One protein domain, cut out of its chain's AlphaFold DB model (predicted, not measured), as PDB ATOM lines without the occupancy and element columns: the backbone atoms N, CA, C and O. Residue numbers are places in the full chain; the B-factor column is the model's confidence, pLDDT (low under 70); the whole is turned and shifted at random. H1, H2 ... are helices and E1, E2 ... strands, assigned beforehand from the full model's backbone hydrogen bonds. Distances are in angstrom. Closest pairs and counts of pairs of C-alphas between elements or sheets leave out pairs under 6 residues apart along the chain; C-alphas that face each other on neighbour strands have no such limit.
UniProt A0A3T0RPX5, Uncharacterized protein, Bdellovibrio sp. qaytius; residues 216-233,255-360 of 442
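AT A GLANCE: This is residues 216 to 233 and 255 to 360 of the 442 residues of an uncharacterized protein of Bdellovibrio sp. qaytius (UniProt A0A3T0RPX5). The domain is a long, thin, twisted ribbon of antiparallel strands: a hairpin of two very long strands, E1 and E2, makes nearly the whole length, and a third, shorter strand, E3, widens it to three strands over the part away from the E1 to E2 turn. A small helix, H1, lies near the three-stranded end without packing on the sheet, and residues 340 to 360, with no named element, run on past the end of E3 and then fold back. The printed part has 124 residues, with one named helix and three named strands in the order H1 E1 E2 E3 along the chain; the sheet's order is E1 - E2 - E3, all antiparallel, and the class is mostly strand. It is extended, with a radius of gyration of the C-alphas of 26.7 A, and its outline is a rod whose C-alphas span 91 by 26 by 21 A.

HOW THE PARTS SIT: The sheet is formed by E1, residues 255 to 285, E2, residues 291 to 319, and E3, residues 327 to 339. They form a meander, each strand the antiparallel neighbour of the one before. E2 is the inner strand, and E1 and E3 are the edge strands. The hairpin of E1 and E2 has an angle of 177 degrees between its directions; C-alphas that face each other run from 256 and 319, 5.8 A apart, to 285 and 291, 4.6 A apart. Across it, N 258 and O 318 are within hydrogen-bond range at 2.8 A, and near the turn N 292 and O 284 are too, at 2.8 A. E2 and E3 are also a hairpin, with 155 degrees between their directions. Their facing C-alphas run from 317 and 327, 5.1 A apart, to 304 and 339, 5.5 A apart. Here N 317 and O 327 are within hydrogen-bond range at 2.8 A, as are N 305 and O 339 at 2.8 A. The sheet's C-alphas lie up to 8.6 A off the best plane through them, and the sheet is twisted. E1 bends by 67 degrees at residue 258, and residues 216 to 217 pair there, parallel, with residues 258 to 259 of E1. The helix H1, residues 227 to 233, is not on the sheet, with 2 pairs of C-alphas within 10 A, and it is apart from E2 and from E3. In H1 every O i to N i+4 pair is within hydrogen-bond range.

IN THESE COORDINATES: E1, 31 residues and the longest strand by residues, measures 83.6 A from C-alpha 255 at (16.554, -50.225, -27.460) to C-alpha 285 at (75.850, 8.752, -25.765). E2, 29 residues, returns over 81.4 A from Thr 291 to Ala 319. E3, 13 residues, covers 39.8 A from Tyr 327 and ends with C-alpha 339 at (41.307, -10.319, -32.665). H1, 7 residues, begins with C-alpha 227 at (15.921, -29.528, -29.554) and is 9.7 A long.

THE WHOLE: The two C-alphas farthest apart are those of Asp 288 and Asp 321, 91.1 A; Asp 288 lies in the tight link of 5 residues from E1 to E2, and Asp 321 in the short link of 7 residues from E2 to E3. Residues 234 to 254 are cut out and not printed; they make the link from H1 to E1 across the cut, where C-alphas 233 and 255 are 15.0 A apart. The C-alphas of residues 340 to 360 lie 8 to 29 A from the mean of all C-alphas. The first and last printed C-alphas, those of Leu 216 and Ser 360, are 23.0 A apart. The mean pLDDT of the printed part is 89.0, and the model's confidence is under 70 at residues 220 to 222 and residue 355.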
ATOM      1  N   LEU A 216      14.360 -41.344 -25.926       90.56
ATOM      2  CA  LEU A 216      13.224 -40.781 -25.207       90.56
ATOM      3  C   LEU A 216      13.713 -39.668 -24.275       90.56
ATOM      4  O   LEU A 216      14.234 -39.931 -23.190       90.56
ATOM      5  N   THR A 217      13.555 -38.406 -24.664       82.75
ATOM      6  CA  THR A 217      13.951 -37.285 -23.799       82.75
ATOM      7  C   THR A 217      12.865 -36.970 -22.775       82.75
ATOM      8  O   THR A 217      11.701 -36.793 -23.126       82.75
ATOM      9  N   LYS A 218      13.244 -36.863 -21.497       81.25
ATOM     10  CA  LYS A 218      12.351 -36.370 -20.438       81.25
ATOM     11  C   LYS A 218      12.691 -34.925 -20.077       81.25
ATOM     12  O   LYS A 218      13.852 -34.593 -19.846       81.25
ATOM     13  N   GLU A 219      11.665 -34.087 -19.944       70.06
ATOM     14  CA  GLU A 219      11.761 -32.658 -19.598       70.06
ATOM     15  C   GLU A 219      12.069 -32.407 -18.107       70.06
ATOM     16  O   GLU A 219      11.392 -31.639 -17.432       70.06
ATOM     17  N   GLN A 220      13.061 -33.088 -17.533       63.03
ATOM     18  CA  GLN A 220      13.289 -33.037 -16.081       63.03
ATOM     19  C   GLN A 220      14.251 -31.931 -15.607       63.03
ATOM     20  O   GLN A 220      14.480 -31.823 -14.405       63.03
ATOM     21  N   PHE A 221      14.793 -31.086 -16.495       58.72
ATOM     22  CA  PHE A 221      15.806 -30.081 -16.133       58.72
ATOM     23  C   PHE A 221      15.569 -28.703 -16.771       58.72
ATOM     24  O   PHE A 221      15.040 -28.596 -17.875       58.72
ATOM     25  N   GLN A 222      15.997 -27.654 -16.060       61.12
ATOM     26  CA  GLN A 222      15.955 -26.242 -16.462       61.12
ATOM     27  C   GLN A 222      17.384 -25.652 -16.404       61.12
ATOM     28  O   GLN A 222      17.976 -25.672 -15.321       61.12
ATOM     29  N   PRO A 223      17.946 -25.122 -17.512       73.81
ATOM     30  CA  PRO A 223      17.427 -25.194 -18.880       73.81
ATOM     31  C   PRO A 223      17.485 -26.629 -19.434       73.81
ATOM     32  O   PRO A 223      18.431 -27.376 -19.175       73.81
ATOM     33  N   SER A 224      16.459 -27.007 -20.197       77.19
ATOM     34  CA  SER A 224      16.385 -28.303 -20.872       77.19
ATOM     35  C   SER A 224      17.400 -28.393 -22.015       77.19
ATOM     36  O   SER A 224      17.895 -27.378 -22.512       77.19
ATOM     37  N   LEU A 225      17.693 -29.611 -22.474       80.56
ATOM     38  CA  LEU A 225      18.512 -29.814 -23.670       80.56
ATOM     39  C   LEU A 225      17.854 -29.120 -24.885       80.56
ATOM     40  O   LEU A 225      16.655 -29.309 -25.110       80.56
ATOM     41  N   PRO A 226      18.599 -28.331 -25.681       85.25
ATOM     42  CA  PRO A 226      18.074 -27.740 -26.907       85.25
ATOM     43  C   PRO A 226      17.575 -28.816 -27.878       85.25
ATOM     44  O   PRO A 226      18.239 -29.832 -28.063       85.25
ATOM     45  N   ALA A 227      16.461 -28.575 -28.575       87.19
ATOM     46  CA  ALA A 227      15.921 -29.528 -29.554       87.19
ATOM     47  C   ALA A 227      16.944 -29.911 -30.643       87.19
ATOM     48  O   ALA A 227      17.037 -31.073 -31.027       87.19
ATOM     49  N   ALA A 228      17.769 -28.954 -31.082       87.06
ATOM     50  CA  ALA A 228      18.857 -29.207 -32.027       87.06
ATOM     51  C   ALA A 228      19.929 -30.158 -31.459       87.06
ATOM     52  O   ALA A 228      20.451 -30.996 -32.190       87.06
ATOM     53  N   LEU A 229      20.217 -30.076 -30.153       84.19
ATOM     54  CA  LEU A 229      21.125 -31.011 -29.489       84.19
ATOM     55  C   LEU A 229      20.530 -32.413 -29.481       84.19
ATOM     56  O   LEU A 229      21.234 -33.366 -29.782       84.19
ATOM     57  N   ILE A 230      19.239 -32.530 -29.163       85.88
ATOM     58  CA  ILE A 230      18.527 -33.812 -29.138       85.88
ATOM     59  C   ILE A 230      18.545 -34.453 -30.528       85.88
ATOM     60  O   ILE A 230      18.873 -35.625 -30.636       85.88
ATOM     61  N   GLN A 231      18.276 -33.692 -31.590       88.81
ATOM     62  CA  GLN A 231      18.333 -34.197 -32.967       88.81
ATOM     63  C   GLN A 231      19.750 -34.628 -33.377       88.81
ATOM     64  O   GLN A 231      19.920 -35.675 -33.998       88.81
ATOM     65  N   SER A 232      20.773 -33.840 -33.024       87.25
ATOM     66  CA  SER A 232      22.176 -34.179 -33.316       87.25
ATOM     67  C   SER A 232      22.628 -35.417 -32.529       87.25
ATOM     68  O   SER A 232      23.269 -36.311 -33.091       87.25
ATOM     69  N   LEU A 233      22.227 -35.526 -31.256       87.38
ATOM     70  CA  LEU A 233      22.425 -36.715 -30.425       87.38
ATOM     71  C   LEU A 233      21.726 -37.929 -31.028       87.38
ATOM     72  O   LEU A 233      22.372 -38.956 -31.182       87.38
ATOM     73  N   LEU A 255      15.989 -50.581 -28.754       97.44
ATOM     74  CA  LEU A 255      16.554 -50.225 -27.460       97.44
ATOM     75  C   LEU A 255      16.115 -48.802 -27.122       97.44
ATOM     76  O   LEU A 255      16.533 -47.854 -27.785       97.44
ATOM     77  N   ASP A 256      15.319 -48.646 -26.069       96.81
ATOM     78  CA  ASP A 256      14.883 -47.322 -25.637       96.81
ATOM     79  C   ASP A 256      15.918 -46.725 -24.684       96.81
ATOM     80  O   ASP A 256      16.242 -47.305 -23.644       96.81
ATOM     81  N   LEU A 257      16.419 -45.538 -25.006       95.06
ATOM     82  CA  LEU A 257      17.300 -44.757 -24.150       95.06
ATOM     83  C   LEU A 257      16.557 -43.541 -23.622       95.06
ATOM     84  O   LEU A 257      16.307 -42.577 -24.339       95.06
ATOM     85  N   THR A 258      16.251 -43.550 -22.331       94.25
ATOM     86  CA  THR A 258      15.721 -42.370 -21.660       94.25
ATOM     87  C   THR A 258      16.852 -41.398 -21.354       94.25
ATOM     88  O   THR A 258      17.734 -41.714 -20.552       94.25
ATOM     89  N   THR A 259      16.810 -40.205 -21.946       90.25
ATOM     90  CA  THR A 259      17.820 -39.159 -21.760       90.25
ATOM     91  C   THR A 259      17.292 -38.012 -20.904       90.25
ATOM     92  O   THR A 259      16.151 -37.560 -21.029       90.25
ATOM     93  N   THR A 260      18.144 -37.545 -19.999       90.69
ATOM     94  CA  THR A 260      17.905 -36.391 -19.126       90.69
ATOM     95  C   THR A 260      19.203 -35.607 -18.983       90.69
ATOM     96  O   THR A 260      20.276 -36.204 -19.006       90.69
ATOM     97  N   GLY A 261      19.145 -34.284 -18.857       89.69
ATOM     98  CA  GLY A 261      20.367 -33.490 -18.808       89.69
ATOM     99  C   GLY A 261      20.138 -31.989 -18.853       89.69
ATOM    100  O   GLY A 261      19.007 -31.532 -18.992       89.69
ATOM    101  N   ASN A 262      21.228 -31.237 -18.763       89.81
ATOM    102  CA  ASN A 262      21.246 -29.784 -18.874       89.81
ATOM    103  C   ASN A 262      22.271 -29.335 -19.921       89.81
ATOM    104  O   ASN A 262      23.235 -30.039 -20.220       89.81
ATOM    105  N   TYR A 263      22.049 -28.152 -20.486       89.56
ATOM    106  CA  TYR A 263      22.981 -27.513 -21.408       89.56
ATOM    107  C   TYR A 263      22.981 -26.008 -21.171       89.56
ATOM    108  O   TYR A 263      21.939 -25.356 -21.219       89.56
ATOM    109  N   GLN A 264      24.163 -25.455 -20.945       91.75
ATOM    110  CA  GLN A 264      24.388 -24.034 -20.788       91.75
ATOM    111  C   GLN A 264      25.540 -23.622 -21.696       91.75
ATOM    112  O   GLN A 264      26.653 -24.132 -21.587       91.75
ATOM    113  N   PHE A 265      25.255 -22.672 -22.577       91.69
ATOM    114  CA  PHE A 265      26.241 -21.997 -23.403       91.69
ATOM    115  C   PHE A 265      26.300 -20.538 -22.982       91.69
ATOM    116  O   PHE A 265      25.264 -19.882 -22.862       91.69
ATOM    117  N   SER A 266      27.508 -20.035 -22.762       92.50
ATOM    118  CA  SER A 266      27.737 -18.613 -22.559       92.50
ATOM    119  C   SER A 266      28.809 -18.118 -23.515       92.50
ATOM    120  O   SER A 266      29.811 -18.790 -23.761       92.50
ATOM    121  N   GLU A 267      28.580 -16.931 -24.062       93.56
ATOM    122  CA  GLU A 267      29.538 -16.221 -24.891       93.56
ATOM    123  C   GLU A 267      29.723 -14.827 -24.312       93.56
ATOM    124  O   GLU A 267      28.774 -14.053 -24.195       93.56
ATOM    125  N   ASN A 268      30.965 -14.504 -23.977       93.75
ATOM    126  CA  ASN A 268      31.353 -13.208 -23.462       93.75
ATOM    127  C   ASN A 268      32.295 -12.537 -24.453       93.75
ATOM    128  O   ASN A 268      33.334 -13.089 -24.821       93.75
ATOM    129  N   ARG A 269      31.939 -11.319 -24.863       92.94
ATOM    130  CA  ARG A 269      32.779 -10.465 -25.706       92.94
ATOM    131  C   ARG A 269      33.240  -9.272 -24.895       92.94
ATOM    132  O   ARG A 269      32.416  -8.506 -24.405       92.94
ATOM    133  N   PHE A 270      34.547  -9.097 -24.769       92.94
ATOM    134  CA  PHE A 270      35.110  -7.970 -24.034       92.94
ATOM    135  C   PHE A 270      36.381  -7.449 -24.695       92.94
ATOM    136  O   PHE A 270      37.020  -8.124 -25.502       92.94
ATOM    137  N   LYS A 271      36.728  -6.203 -24.376       94.25
ATOM    138  CA  LYS A 271      37.998  -5.604 -24.781       94.25
ATOM    139  C   LYS A 271      39.047  -5.941 -23.730       94.25
ATOM    140  O   LYS A 271      38.863  -5.638 -22.556       94.25
ATOM    141  N   GLU A 272      40.140  -6.551 -24.160       94.69
ATOM    142  CA  GLU A 272      41.303  -6.841 -23.328       94.69
ATOM    143  C   GLU A 272      42.440  -5.906 -23.727       94.69
ATOM    144  O   GLU A 272      42.769  -5.771 -24.907       94.69
ATOM    145  N   PHE A 273      43.030  -5.241 -22.740       95.44
ATOM    146  CA  PHE A 273      44.223  -4.433 -22.947       95.44
ATOM    147  C   PHE A 273      45.445  -5.346 -23.064       95.44
ATOM    148  O   PHE A 273      45.660  -6.211 -22.214       95.44
ATOM    149  N   ARG A 274      46.244  -5.159 -24.114       94.94
ATOM    150  CA  ARG A 274      47.453  -5.937 -24.395       94.94
ATOM    151  C   ARG A 274      48.615  -5.021 -24.750       94.94
ATOM    152  O   ARG A 274      48.431  -3.864 -25.119       94.94
ATOM    153  N   THR A 275      49.816  -5.582 -24.683       95.38
ATOM    154  CA  THR A 275      51.056  -4.879 -25.007       95.38
ATOM    155  C   THR A 275      51.804  -5.637 -26.092       95.38
ATOM    156  O   THR A 275      52.058  -6.831 -25.954       95.38
ATOM    157  N   HIS A 276      52.156  -4.942 -27.174       93.88
ATOM    158  CA  HIS A 276      53.036  -5.451 -28.221       93.88
ATOM    159  C   HIS A 276      54.461  -4.966 -27.972       93.88
ATOM    160  O   HIS A 276      54.713  -3.760 -27.968       93.88
ATOM    161  N   THR A 277      55.385  -5.896 -27.762       94.94
ATOM    162  CA  THR A 277      56.797  -5.570 -27.539       94.94
ATOM    163  C   THR A 277      57.533  -5.513 -28.872       94.94
ATOM    164  O   THR A 277      57.446  -6.443 -29.672       94.94
ATOM    165  N   TYR A 278      58.277  -4.435 -29.106       93.44
ATOM    166  CA  TYR A 278      59.083  -4.236 -30.309       93.44
ATOM    167  C   TYR A 278      60.436  -3.612 -29.953       93.44
ATOM    168  O   TYR A 278      60.581  -2.981 -28.909       93.44
ATOM    169  N   SER A 279      61.433  -3.787 -30.817       92.25
ATOM    170  CA  SER A 279      62.765  -3.207 -30.626       92.25
ATOM    171  C   SER A 279      62.939  -1.987 -31.519       92.25
ATOM    172  O   SER A 279      62.730  -2.081 -32.727       92.25
ATOM    173  N   GLU A 280      63.351  -0.862 -30.937       92.69
ATOM    174  CA  GLU A 280      63.630   0.380 -31.661       92.69
ATOM    175  C   GLU A 280      65.103   0.780 -31.476       92.69
ATOM    176  O   GLU A 280      65.605   0.744 -30.347       92.69
ATOM    177  N   PRO A 281      65.828   1.146 -32.547       89.06
ATOM    178  CA  PRO A 281      67.197   1.628 -32.427       89.06
ATOM    179  C   PRO A 281      67.219   3.024 -31.791       89.06
ATOM    180  O   PRO A 281      66.727   3.989 -32.372       89.06
ATOM    181  N   VAL A 282      67.840   3.149 -30.619       90.75
ATOM    182  CA  VAL A 282      68.012   4.416 -29.901       90.75
ATOM    183  C   VAL A 282      69.492   4.773 -29.842       90.75
ATOM    184  O   VAL A 282      70.350   3.934 -29.561       90.75
ATOM    185  N   ILE A 283      69.808   6.034 -30.135       90.31
ATOM    186  CA  ILE A 283      71.174   6.547 -30.064       90.31
ATOM    187  C   ILE A 283      71.473   6.919 -28.612       90.31
ATOM    188  O   ILE A 283      70.921   7.886 -28.089       90.31
ATOM    189  N   THR A 284      72.374   6.180 -27.971       86.62
ATOM    190  CA  THR A 284      72.869   6.488 -26.625       86.62
ATOM    191  C   THR A 284      74.255   7.123 -26.712       86.62
ATOM    192  O   THR A 284      75.077   6.733 -27.543       86.62
ATOM    193  N   LYS A 285      74.518   8.144 -25.887       86.56
ATOM    194  CA  LYS A 285      75.850   8.752 -25.765       86.56
ATOM    195  C   LYS A 285      76.630   8.043 -24.665       86.56
ATOM    196  O   LYS A 285      76.168   7.986 -23.528       86.56
ATOM    197  N   ALA A 286      77.800   7.520 -25.004       81.56
ATOM    198  CA  ALA A 286      78.744   6.988 -24.035       81.56
ATOM    199  C   ALA A 286      79.433   8.131 -23.267       81.56
ATOM    200  O   ALA A 286      79.403   9.292 -23.682       81.56
ATOM    201  N   ALA A 287      80.061   7.801 -22.135       82.25
ATOM    202  CA  ALA A 287      80.732   8.774 -21.267       82.25
ATOM    203  C   ALA A 287      81.882   9.538 -21.960       82.25
ATOM    204  O   ALA A 287      82.260  10.614 -21.509       82.25
ATOM    205  N   ASP A 288      82.408   9.004 -23.066       86.56
ATOM    206  CA  ASP A 288      83.447   9.614 -23.904       86.56
ATOM    207  C   ASP A 288      82.896  10.550 -25.003       86.56
ATOM    208  O   ASP A 288      83.661  11.103 -25.790       86.56
ATOM    209  N   GLY A 289      81.573  10.736 -25.075       85.38
ATOM    210  CA  GLY A 289      80.902  11.562 -26.082       85.38
ATOM    211  C   GLY A 289      80.576  10.844 -27.397       85.38
ATOM    212  O   GLY A 289      79.905  11.439 -28.245       85.38
ATOM    213  N   SER A 290      80.981   9.582 -27.571       84.19
ATOM    214  CA  SER A 290      80.625   8.779 -28.745       84.19
ATOM    215  C   SER A 290      79.154   8.348 -28.711       84.19
ATOM    216  O   SER A 290      78.562   8.139 -27.651       84.19
ATOM    217  N   THR A 291      78.527   8.232 -29.880       87.00
ATOM    218  CA  THR A 291      77.145   7.754 -30.015       87.00
ATOM    219  C   THR A 291      77.122   6.290 -30.434       87.00
ATOM    220  O   THR A 291      77.714   5.937 -31.453       87.00
ATOM    221  N   LYS A 292      76.386   5.449 -29.706       89.00
ATOM    222  CA  LYS A 292      76.138   4.048 -30.055       89.00
ATOM    223  C   LYS A 292      74.642   3.823 -30.242       89.00
ATOM    224  O   LYS A 292      73.843   4.199 -29.390       89.00
ATOM    225  N   THR A 293      74.263   3.166 -31.332       89.12
ATOM    226  CA  THR A 293      72.890   2.688 -31.502       89.12
ATOM    227  C   THR A 293      72.706   1.418 -30.683       89.12
ATOM    228  O   THR A 293      73.425   0.436 -30.876       89.12
ATOM    229  N   VAL A 294      71.756   1.440 -29.760       89.75
ATOM    230  CA  VAL A 294      71.351   0.283 -28.960       89.75
ATOM    231  C   VAL A 294      69.886   0.007 -29.273       89.75
ATOM    232  O   VAL A 294      69.091   0.936 -29.374       89.75
ATOM    233  N   ASN A 295      69.525  -1.260 -29.462       90.69
ATOM    234  CA  ASN A 295      68.121  -1.634 -29.594       90.69
ATOM    235  C   ASN A 295      67.488  -1.606 -28.207       90.69
ATOM    236  O   ASN A 295      67.806  -2.446 -27.364       90.69
ATOM    237  N   GLU A 296      66.604  -0.646 -27.976       92.69
ATOM    238  CA  GLU A 296      65.809  -0.588 -26.759       92.69
ATOM    239  C   GLU A 296      64.476  -1.307 -26.982       92.69
ATOM    240  O   GLU A 296      63.828  -1.148 -28.019       92.69
ATOM    241  N   SER A 297      64.068  -2.110 -25.998       93.62
ATOM    242  CA  SER A 297      62.758  -2.760 -25.995       93.62
ATOM    243  C   SER A 297      61.693  -1.734 -25.629       93.62
ATOM    244  O   SER A 297      61.736  -1.138 -24.550       93.62
ATOM    245  N   ARG A 298      60.735  -1.528 -26.528       94.38
ATOM    246  CA  ARG A 298      59.578  -0.660 -26.334       94.38
ATOM    247  C   ARG A 298      58.294  -1.468 -26.373       94.38
ATOM    248  O   ARG A 298      58.236  -2.593 -26.862       94.38
ATOM    249  N   SER A 299      57.255  -0.891 -25.793       94.38
ATOM    250  CA  SER A 299      55.959  -1.527 -25.597       94.38
ATOM    251  C   SER A 299      54.872  -0.626 -26.157       94.38
ATOM    252  O   SER A 299      54.773   0.536 -25.770       94.38
ATOM    253  N   TYR A 300      54.066  -1.158 -27.072       94.12
ATOM    254  CA  TYR A 300      52.928  -0.458 -27.653       94.12
ATOM    255  C   TYR A 300      51.620  -1.042 -27.104       94.12
ATOM    256  O   TYR A 300      51.326  -2.215 -27.362       94.12
ATOM    257  N   PRO A 301      50.831  -0.264 -26.347       95.44
ATOM    258  CA  PRO A 301      49.552  -0.729 -25.841       95.44
ATOM    259  C   PRO A 301      48.500  -0.769 -26.953       95.44
ATOM    260  O   PRO A 301      48.395   0.151 -27.764       95.44
ATOM    261  N   TYR A 302      47.683  -1.815 -26.974       92.88
ATOM    262  CA  TYR A 302      46.559  -1.938 -27.896       92.88
ATOM    263  C   TYR A 302      45.407  -2.716 -27.252       92.88
ATOM    264  O   TYR A 302      45.588  -3.432 -26.269       92.88
ATOM    265  N   TYR A 303      44.202  -2.579 -27.805       93.81
ATOM    266  CA  TYR A 303      43.047  -3.365 -27.372       93.81
ATOM    267  C   TYR A 303      42.808  -4.538 -28.321       93.81
ATOM    268  O   TYR A 303      42.671  -4.353 -29.530       93.81
ATOM    269  N   ALA A 304      42.682  -5.737 -27.766       93.25
ATOM    270  CA  ALA A 304      42.153  -6.891 -28.477       93.25
ATOM    271  C   ALA A 304      40.672  -7.080 -28.128       93.25
ATOM    272  O   ALA A 304      40.262  -6.920 -26.978       93.25
ATOM    273  N   THR A 305      39.849  -7.417 -29.114       92.06
ATOM    274  CA  THR A 305      38.535  -8.013 -28.868       92.06
ATOM    275  C   THR A 305      38.760  -9.472 -28.506       92.06
ATOM    276  O   THR A 305      39.327 -10.216 -29.299       92.06
ATOM    277  N   VAL A 306      38.311  -9.884 -27.329       91.62
ATOM    278  CA  VAL A 306      38.359 -11.277 -26.888       91.62
ATOM    279  C   VAL A 306      36.950 -11.834 -26.903       91.62
ATOM    280  O   VAL A 306      36.027 -11.218 -26.363       91.62
ATOM    281  N   ILE A 307      36.800 -13.002 -27.514       91.19
ATOM    282  CA  ILE A 307      35.589 -13.811 -27.459       91.19
ATOM    283  C   ILE A 307      35.920 -15.013 -26.579       91.19
ATOM    284  O   ILE A 307      36.826 -15.785 -26.890       91.19
ATOM    285  N   SER A 308      35.212 -15.143 -25.462       92.25
ATOM    286  CA  SER A 308      35.308 -16.284 -24.554       92.25
ATOM    287  C   SER A 308      33.992 -17.038 -24.589       92.25
ATOM    288  O   SER A 308      32.951 -16.475 -24.259       92.25
ATOM    289  N   GLN A 309      34.043 -18.300 -24.984       93.38
ATOM    290  CA  GLN A 309      32.898 -19.192 -25.042       93.38
ATOM    291  C   GLN A 309      33.068 -20.299 -24.009       93.38
ATOM    292  O   GLN A 309      34.156 -20.852 -23.858       93.38
ATOM    293  N   GLU A 310      31.991 -20.620 -23.308       93.69
ATOM    294  CA  GLU A 310      31.949 -21.694 -22.325       93.69
ATOM    295  C   GLU A 310      30.704 -22.544 -22.554       93.69
ATOM    296  O   GLU A 310      29.595 -22.020 -22.694       93.69
ATOM    297  N   VAL A 311      30.902 -23.858 -22.568       93.81
ATOM    298  CA  VAL A 311      29.834 -24.851 -22.619       93.81
ATOM    299  C   VAL A 311      29.905 -25.726 -21.381       93.81
ATOM    300  O   VAL A 311      30.937 -26.332 -21.100       93.81
ATOM    301  N   ASN A 312      28.768 -25.833 -20.698       92.88
ATOM    302  CA  ASN A 312      28.503 -26.788 -19.634       92.88
ATOM    303  C   ASN A 312      27.337 -27.673 -20.064       92.88
ATOM    304  O   ASN A 312      26.233 -27.178 -20.286       92.88
ATOM    305  N   ALA A 313      27.562 -28.973 -20.178       91.69
ATOM    306  CA  ALA A 313      26.516 -29.938 -20.467       91.69
ATOM    307  C   ALA A 313      26.586 -31.102 -19.480       91.69
ATOM    308  O   ALA A 313      27.663 -31.529 -19.072       91.69
ATOM    309  N   GLY A 314      25.436 -31.623 -19.086       91.88
ATOM    310  CA  GLY A 314      25.309 -32.832 -18.285       91.88
ATOM    311  C   GLY A 314      24.325 -33.760 -18.965       91.88
ATOM    312  O   GLY A 314      23.262 -33.317 -19.391       91.88
ATOM    313  N   LEU A 315      24.667 -35.043 -19.067       91.19
ATOM    314  CA  LEU A 315      23.821 -36.048 -19.692       91.19
ATOM    315  C   LEU A 315      23.751 -37.295 -18.815       91.19
ATOM    316  O   LEU A 315      24.766 -37.830 -18.375       91.19
ATOM    317  N   ASN A 316      22.531 -37.755 -18.573       93.00
ATOM    318  CA  ASN A 316      22.205 -38.984 -17.876       93.00
ATOM    319  C   ASN A 316      21.280 -39.821 -18.762       93.00
ATOM    320  O   ASN A 316      20.236 -39.344 -19.213       93.00
ATOM    321  N   ILE A 317      21.678 -41.068 -18.994       92.44
ATOM    322  CA  ILE A 317      21.038 -42.006 -19.908       92.44
ATOM    323  C   ILE A 317      20.699 -43.288 -19.156       92.44
ATOM    324  O   ILE A 317      21.551 -43.894 -18.498       92.44
ATOM    325  N   VAL A 318      19.447 -43.716 -19.286       95.69
ATOM    326  CA  VAL A 318      18.941 -44.981 -18.751       95.69
ATOM    327  C   VAL A 318      18.371 -45.798 -19.904       95.69
ATOM    328  O   VAL A 318      17.455 -45.339 -20.580       95.69
ATOM    329  N   ALA A 319      18.913 -46.990 -20.123       97.00
ATOM    330  CA  ALA A 319      18.404 -47.932 -21.111       97.00
ATOM    331  C   ALA A 319      17.161 -48.673 -20.587       97.00
ATOM    332  O   ALA A 319      17.037 -48.887 -19.381       97.00
ATOM    333  N   SER A 320      16.267 -49.097 -21.484       96.94
ATOM    334  CA  SER A 320      15.155 -49.997 -21.146       96.94
ATOM    335  C   SER A 320      15.609 -51.420 -20.820       96.94
ATOM    336  O   SER A 320      14.874 -52.165 -20.175       96.94
ATOM    337  N   ASP A 321      16.823 -51.794 -21.227       96.50
ATOM    338  CA  ASP A 321      17.461 -53.055 -20.864       96.50
ATOM    339  C   ASP A 321      18.270 -52.906 -19.572       96.50
ATOM    340  O   ASP A 321      19.317 -52.259 -19.557       96.50
ATOM    341  N   GLU A 322      17.824 -53.554 -18.495       95.94
ATOM    342  CA  GLU A 322      18.480 -53.506 -17.179       95.94
ATOM    343  C   GLU A 322      19.914 -54.062 -17.187       95.94
ATOM    344  O   GLU A 322      20.703 -53.765 -16.289       95.94
ATOM    345  N   ARG A 323      20.279 -54.850 -18.206       94.62
ATOM    346  CA  ARG A 323      21.644 -55.360 -18.387       94.62
ATOM    347  C   ARG A 323      22.624 -54.264 -18.809       94.62
ATOM    348  O   ARG A 323      23.831 -54.455 -18.680       94.62
ATOM    349  N   ILE A 324      22.124 -53.141 -19.324       95.75
ATOM    350  CA  ILE A 324      22.921 -51.975 -19.698       95.75
ATOM    351  C   ILE A 324      22.923 -51.010 -18.504       95.75
ATOM    352  O   ILE A 324      21.891 -50.407 -18.196       95.75
ATOM    353  N   PRO A 325      24.065 -50.822 -17.815       95.44
ATOM    354  CA  PRO A 325      24.136 -49.923 -16.672       95.44
ATOM    355  C   PRO A 325      23.785 -48.485 -17.062       95.44
ATOM    356  O   PRO A 325      24.008 -48.058 -18.197       95.44
ATOM    357  N   ARG A 326      23.303 -47.701 -16.094       95.12
ATOM    358  CA  ARG A 326      23.097 -46.257 -16.268       95.12
ATOM    359  C   ARG A 326      24.407 -45.577 -16.680       95.12
ATOM    360  O   ARG A 326      25.452 -45.846 -16.091       95.12
ATOM    361  N   TYR A 327      24.323 -44.664 -17.642       93.56
ATOM    362  CA  TYR A 327      25.434 -43.812 -18.057       93.56
ATOM    363  C   TYR A 327      25.178 -42.372 -17.610       93.56
ATOM    364  O   TYR A 327      24.099 -41.830 -17.840       93.56
ATOM    365  N   GLN A 328      26.169 -41.747 -16.983       92.38
ATOM    366  CA  GLN A 328      26.097 -40.355 -16.554       92.38
ATOM    367  C   GLN A 328      27.446 -39.686 -16.792       92.38
ATOM    368  O   GLN A 328      28.470 -40.196 -16.339       92.38
ATOM    369  N   ASN A 329      27.449 -38.538 -17.469       92.12
ATOM    370  CA  ASN A 329      28.660 -37.746 -17.634       92.12
ATOM    371  C   ASN A 329      28.380 -36.238 -17.715       92.12
ATOM    372  O   ASN A 329      27.309 -35.797 -18.137       92.12
ATOM    373  N   ALA A 330      29.376 -35.448 -17.326       91.12
ATOM    374  CA  ALA A 330      29.396 -34.000 -17.440       91.12
ATOM    375  C   ALA A 330      30.500 -33.565 -18.412       91.12
ATOM    376  O   ALA A 330      31.609 -34.100 -18.432       91.12
ATOM    377  N   PHE A 331      30.189 -32.571 -19.228       89.69
ATOM    378  CA  PHE A 331      31.082 -31.957 -20.186       89.69
ATOM    379  C   PHE A 331      31.229 -30.476 -19.869       89.69
ATOM    380  O   PHE A 331      30.243 -29.744 -19.808       89.69
ATOM    381  N   HIS A 332      32.473 -30.044 -19.714       92.25
ATOM    382  CA  HIS A 332      32.833 -28.643 -19.600       92.25
ATOM    383  C   HIS A 332      33.941 -28.349 -20.607       92.25
ATOM    384  O   HIS A 332      34.944 -29.069 -20.647       92.25
ATOM    385  N   GLN A 333      33.766 -27.307 -21.414       92.31
ATOM    386  CA  GLN A 333      34.814 -26.819 -22.299       92.31
ATOM    387  C   GLN A 333      34.748 -25.301 -22.435       92.31
ATOM    388  O   GLN A 333      33.673 -24.713 -22.547       92.31
ATOM    389  N   THR A 334      35.927 -24.685 -22.471       89.62
ATOM    390  CA  THR A 334      36.108 -23.269 -22.777       89.62
ATOM    391  C   THR A 334      36.884 -23.116 -24.081       89.62
ATOM    392  O   THR A 334      37.817 -23.873 -24.359       89.62
ATOM    393  N   ALA A 335      36.496 -22.139 -24.896       89.56
ATOM    394  CA  ALA A 335      37.276 -21.676 -26.037       89.56
ATOM    395  C   ALA A 335      37.474 -20.170 -25.926       89.56
ATOM    396  O   ALA A 335      36.567 -19.434 -25.534       89.56
ATOM    397  N   ARG A 336      38.673 -19.709 -26.269       89.75
ATOM    398  CA  ARG A 336      39.024 -18.296 -26.206       89.75
ATOM    399  C   ARG A 336      39.758 -17.906 -27.473       89.75
ATOM    400  O   ARG A 336      40.804 -18.467 -27.779       89.75
ATOM    401  N   GLU A 337      39.225 -16.911 -28.162       87.50
ATOM    402  CA  GLU A 337      39.838 -16.324 -29.348       87.50
ATOM    403  C   GLU A 337      40.022 -14.824 -29.153       87.50
ATOM    404  O   GLU A 337      39.280 -14.175 -28.409       87.50
ATOM    405  N   SER A 338      41.026 -14.260 -29.817       86.81
ATOM    406  CA  SER A 338      41.276 -12.824 -29.799       86.81
ATOM    407  C   SER A 338      41.528 -12.283 -31.193       86.81
ATOM    408  O   SER A 338      42.182 -12.934 -32.000       86.81
ATOM    409  N   SER A 339      41.027 -11.082 -31.454       88.62
ATOM    410  CA  SER A 339      41.307 -10.319 -32.665       88.62
ATOM    411  C   SER A 339      41.663  -8.884 -32.338       88.62
ATOM    412  O   SER A 339      41.248  -8.333 -31.315       88.62
ATOM    413  N   HIS A 340      42.411  -8.247 -33.228       88.06
ATOM    414  CA  HIS A 340      42.637  -6.817 -33.169       88.06
ATOM    415  C   HIS A 340      42.803  -6.233 -34.571       88.06
ATOM    416  O   HIS A 340      43.465  -6.811 -35.429       88.06
ATOM    417  N   ASP A 341      42.258  -5.035 -34.780       87.00
ATOM    418  CA  ASP A 341      42.363  -4.322 -36.061       87.00
ATOM    419  C   ASP A 341      43.576  -3.379 -36.112       87.00
ATOM    420  O   ASP A 341      43.824  -2.718 -37.119       87.00
ATOM    421  N   TYR A 342      44.349  -3.302 -35.022       87.94
ATOM    422  CA  TYR A 342      45.526  -2.443 -34.952       87.94
ATOM    423  C   TYR A 342      46.593  -2.896 -35.951       87.94
ATOM    424  O   TYR A 342      47.105  -4.013 -35.874       87.94
ATOM    425  N   TYR A 343      46.945  -1.989 -36.860       89.44
ATOM    426  CA  TYR A 343      48.063  -2.128 -37.780       89.44
ATOM    427  C   TYR A 343      49.081  -1.031 -37.509       89.44
ATOM    428  O   TYR A 343      48.764   0.156 -37.570       89.44
ATOM    429  N   ASN A 344      50.318  -1.426 -37.242       89.25
ATOM    430  CA  ASN A 344      51.446  -0.516 -37.183       89.25
ATOM    431  C   ASN A 344      52.681  -1.219 -37.756       89.25
ATOM    432  O   ASN A 344      53.361  -1.996 -37.082       89.25
ATOM    433  N   ALA A 345      52.957  -0.932 -39.031       88.50
ATOM    434  CA  ALA A 345      54.071  -1.511 -39.772       88.50
ATOM    435  C   ALA A 345      55.435  -1.194 -39.143       88.50
ATOM    436  O   ALA A 345      56.320  -2.045 -39.181       88.50
ATOM    437  N   ALA A 346      55.590  -0.006 -38.543       87.19
ATOM    438  CA  ALA A 346      56.851   0.441 -37.953       87.19
ATOM    439  C   ALA A 346      57.265  -0.410 -36.744       87.19
ATOM    440  O   ALA A 346      58.453  -0.594 -36.504       87.19
ATOM    441  N   ILE A 347      56.290  -0.973 -36.025       90.06
ATOM    442  CA  ILE A 347      56.525  -1.840 -34.859       90.06
ATOM    443  C   ILE A 347      56.219  -3.318 -35.146       90.06
ATOM    444  O   ILE A 347      56.228  -4.145 -34.240       90.06
ATOM    445  N   GLY A 348      55.908  -3.665 -36.400       90.44
ATOM    446  CA  GLY A 348      55.559  -5.028 -36.804       90.44
ATOM    447  C   GLY A 348      54.210  -5.541 -36.282       90.44
ATOM    448  O   GLY A 348      53.943  -6.734 -36.404       90.44
ATOM    449  N   LEU A 349      53.348  -4.677 -35.736       91.56
ATOM    450  CA  LEU A 349      52.013  -5.060 -35.273       91.56
ATOM    451  C   LEU A 349      51.079  -5.200 -36.482       91.56
ATOM    452  O   LEU A 349      50.812  -4.226 -37.191       91.56
ATOM    453  N   ARG A 350      50.595  -6.416 -36.739       90.88
ATOM    454  CA  ARG A 350      49.672  -6.721 -37.842       90.88
ATOM    455  C   ARG A 350      48.311  -7.118 -37.288       90.88
ATOM    456  O   ARG A 350      48.307  -7.841 -36.303       90.88
ATOM    457  N   PRO A 351      47.195  -6.715 -37.923       87.88
ATOM    458  CA  PRO A 351      45.873  -7.142 -37.511       87.88
ATOM    459  C   PRO A 351      45.789  -8.658 -37.399       87.88
ATOM    460  O   PRO A 351      46.182  -9.378 -38.321       87.88
ATOM    461  N   GLU A 352      45.234  -9.117 -36.290       88.88
ATOM    462  CA  GLU A 352      44.886 -10.510 -36.076       88.88
ATOM    463  C   GLU A 352      43.374 -10.628 -36.229       88.88
ATOM    464  O   GLU A 352      42.611  -9.970 -35.519       88.88
ATOM    465  N   ARG A 353      42.924 -11.433 -37.191       82.94
ATOM    466  CA  ARG A 353      41.508 -11.790 -37.298       82.94
ATOM    467  C   ARG A 353      41.275 -13.024 -36.440       82.94
ATOM    468  O   ARG A 353      42.109 -13.924 -36.444       82.94
ATOM    469  N   THR A 354      40.150 -13.062 -35.730       71.81
ATOM    470  CA  THR A 354      39.728 -14.284 -35.040       71.81
ATOM    471  C   THR A 354      39.542 -15.397 -36.066       71.81
ATOM    472  O   THR A 354      39.271 -15.129 -37.244       71.81
ATOM    473  N   GLY A 355      39.616 -16.641 -35.597       67.31
ATOM    474  CA  GLY A 355      38.940 -17.724 -36.291       67.31
ATOM    475  C   GLY A 355      37.434 -17.450 -36.359       67.31
ATOM    476  O   GLY A 355      36.911 -16.455 -35.837       67.31
ATOM    477  N   GLU A 356      36.707 -18.316 -37.054       70.88
ATOM    478  CA  GLU A 356      35.259 -18.343 -36.888       70.88
ATOM    479  C   GLU A 356      34.972 -18.868 -35.478       70.88
ATOM    480  O   GLU A 356      35.124 -20.060 -35.220       70.88
ATOM    481  N   SER A 357      34.575 -17.973 -34.563       80.25
ATOM    482  CA  SER A 357      34.061 -18.364 -33.249       80.25
ATOM    483  C   SER A 357      32.992 -19.433 -33.434       80.25
ATOM    484  O   SER A 357      32.105 -19.255 -34.275       80.25
ATOM    485  N   PHE A 358      33.035 -20.501 -32.641       85.38
ATOM    486  CA  PHE A 358      32.062 -21.574 -32.782       85.38
ATOM    487  C   PHE A 358      30.648 -21.032 -32.559       85.38
ATOM    488  O   PHE A 358      30.328 -20.468 -31.515       85.38
ATOM    489  N   SER A 359      29.776 -21.208 -33.543       86.56
ATOM    490  CA  SER A 359      28.343 -21.010 -33.363       86.56
ATOM    491  C   SER A 359      27.814 -21.940 -32.267       86.56
ATOM    492  O   SER A 359      28.384 -23.000 -31.993       86.56
ATOM    493  N   SER A 360      26.676 -21.581 -31.669       83.94
ATOM    494  CA  SER A 360      25.987 -22.468 -30.727       83.94
ATOM    495  C   SER A 360      25.736 -23.852 -31.339       83.94
ATOM    496  O   SER A 360      25.971 -24.852 -30.674       83.94
TER     497      SER A 360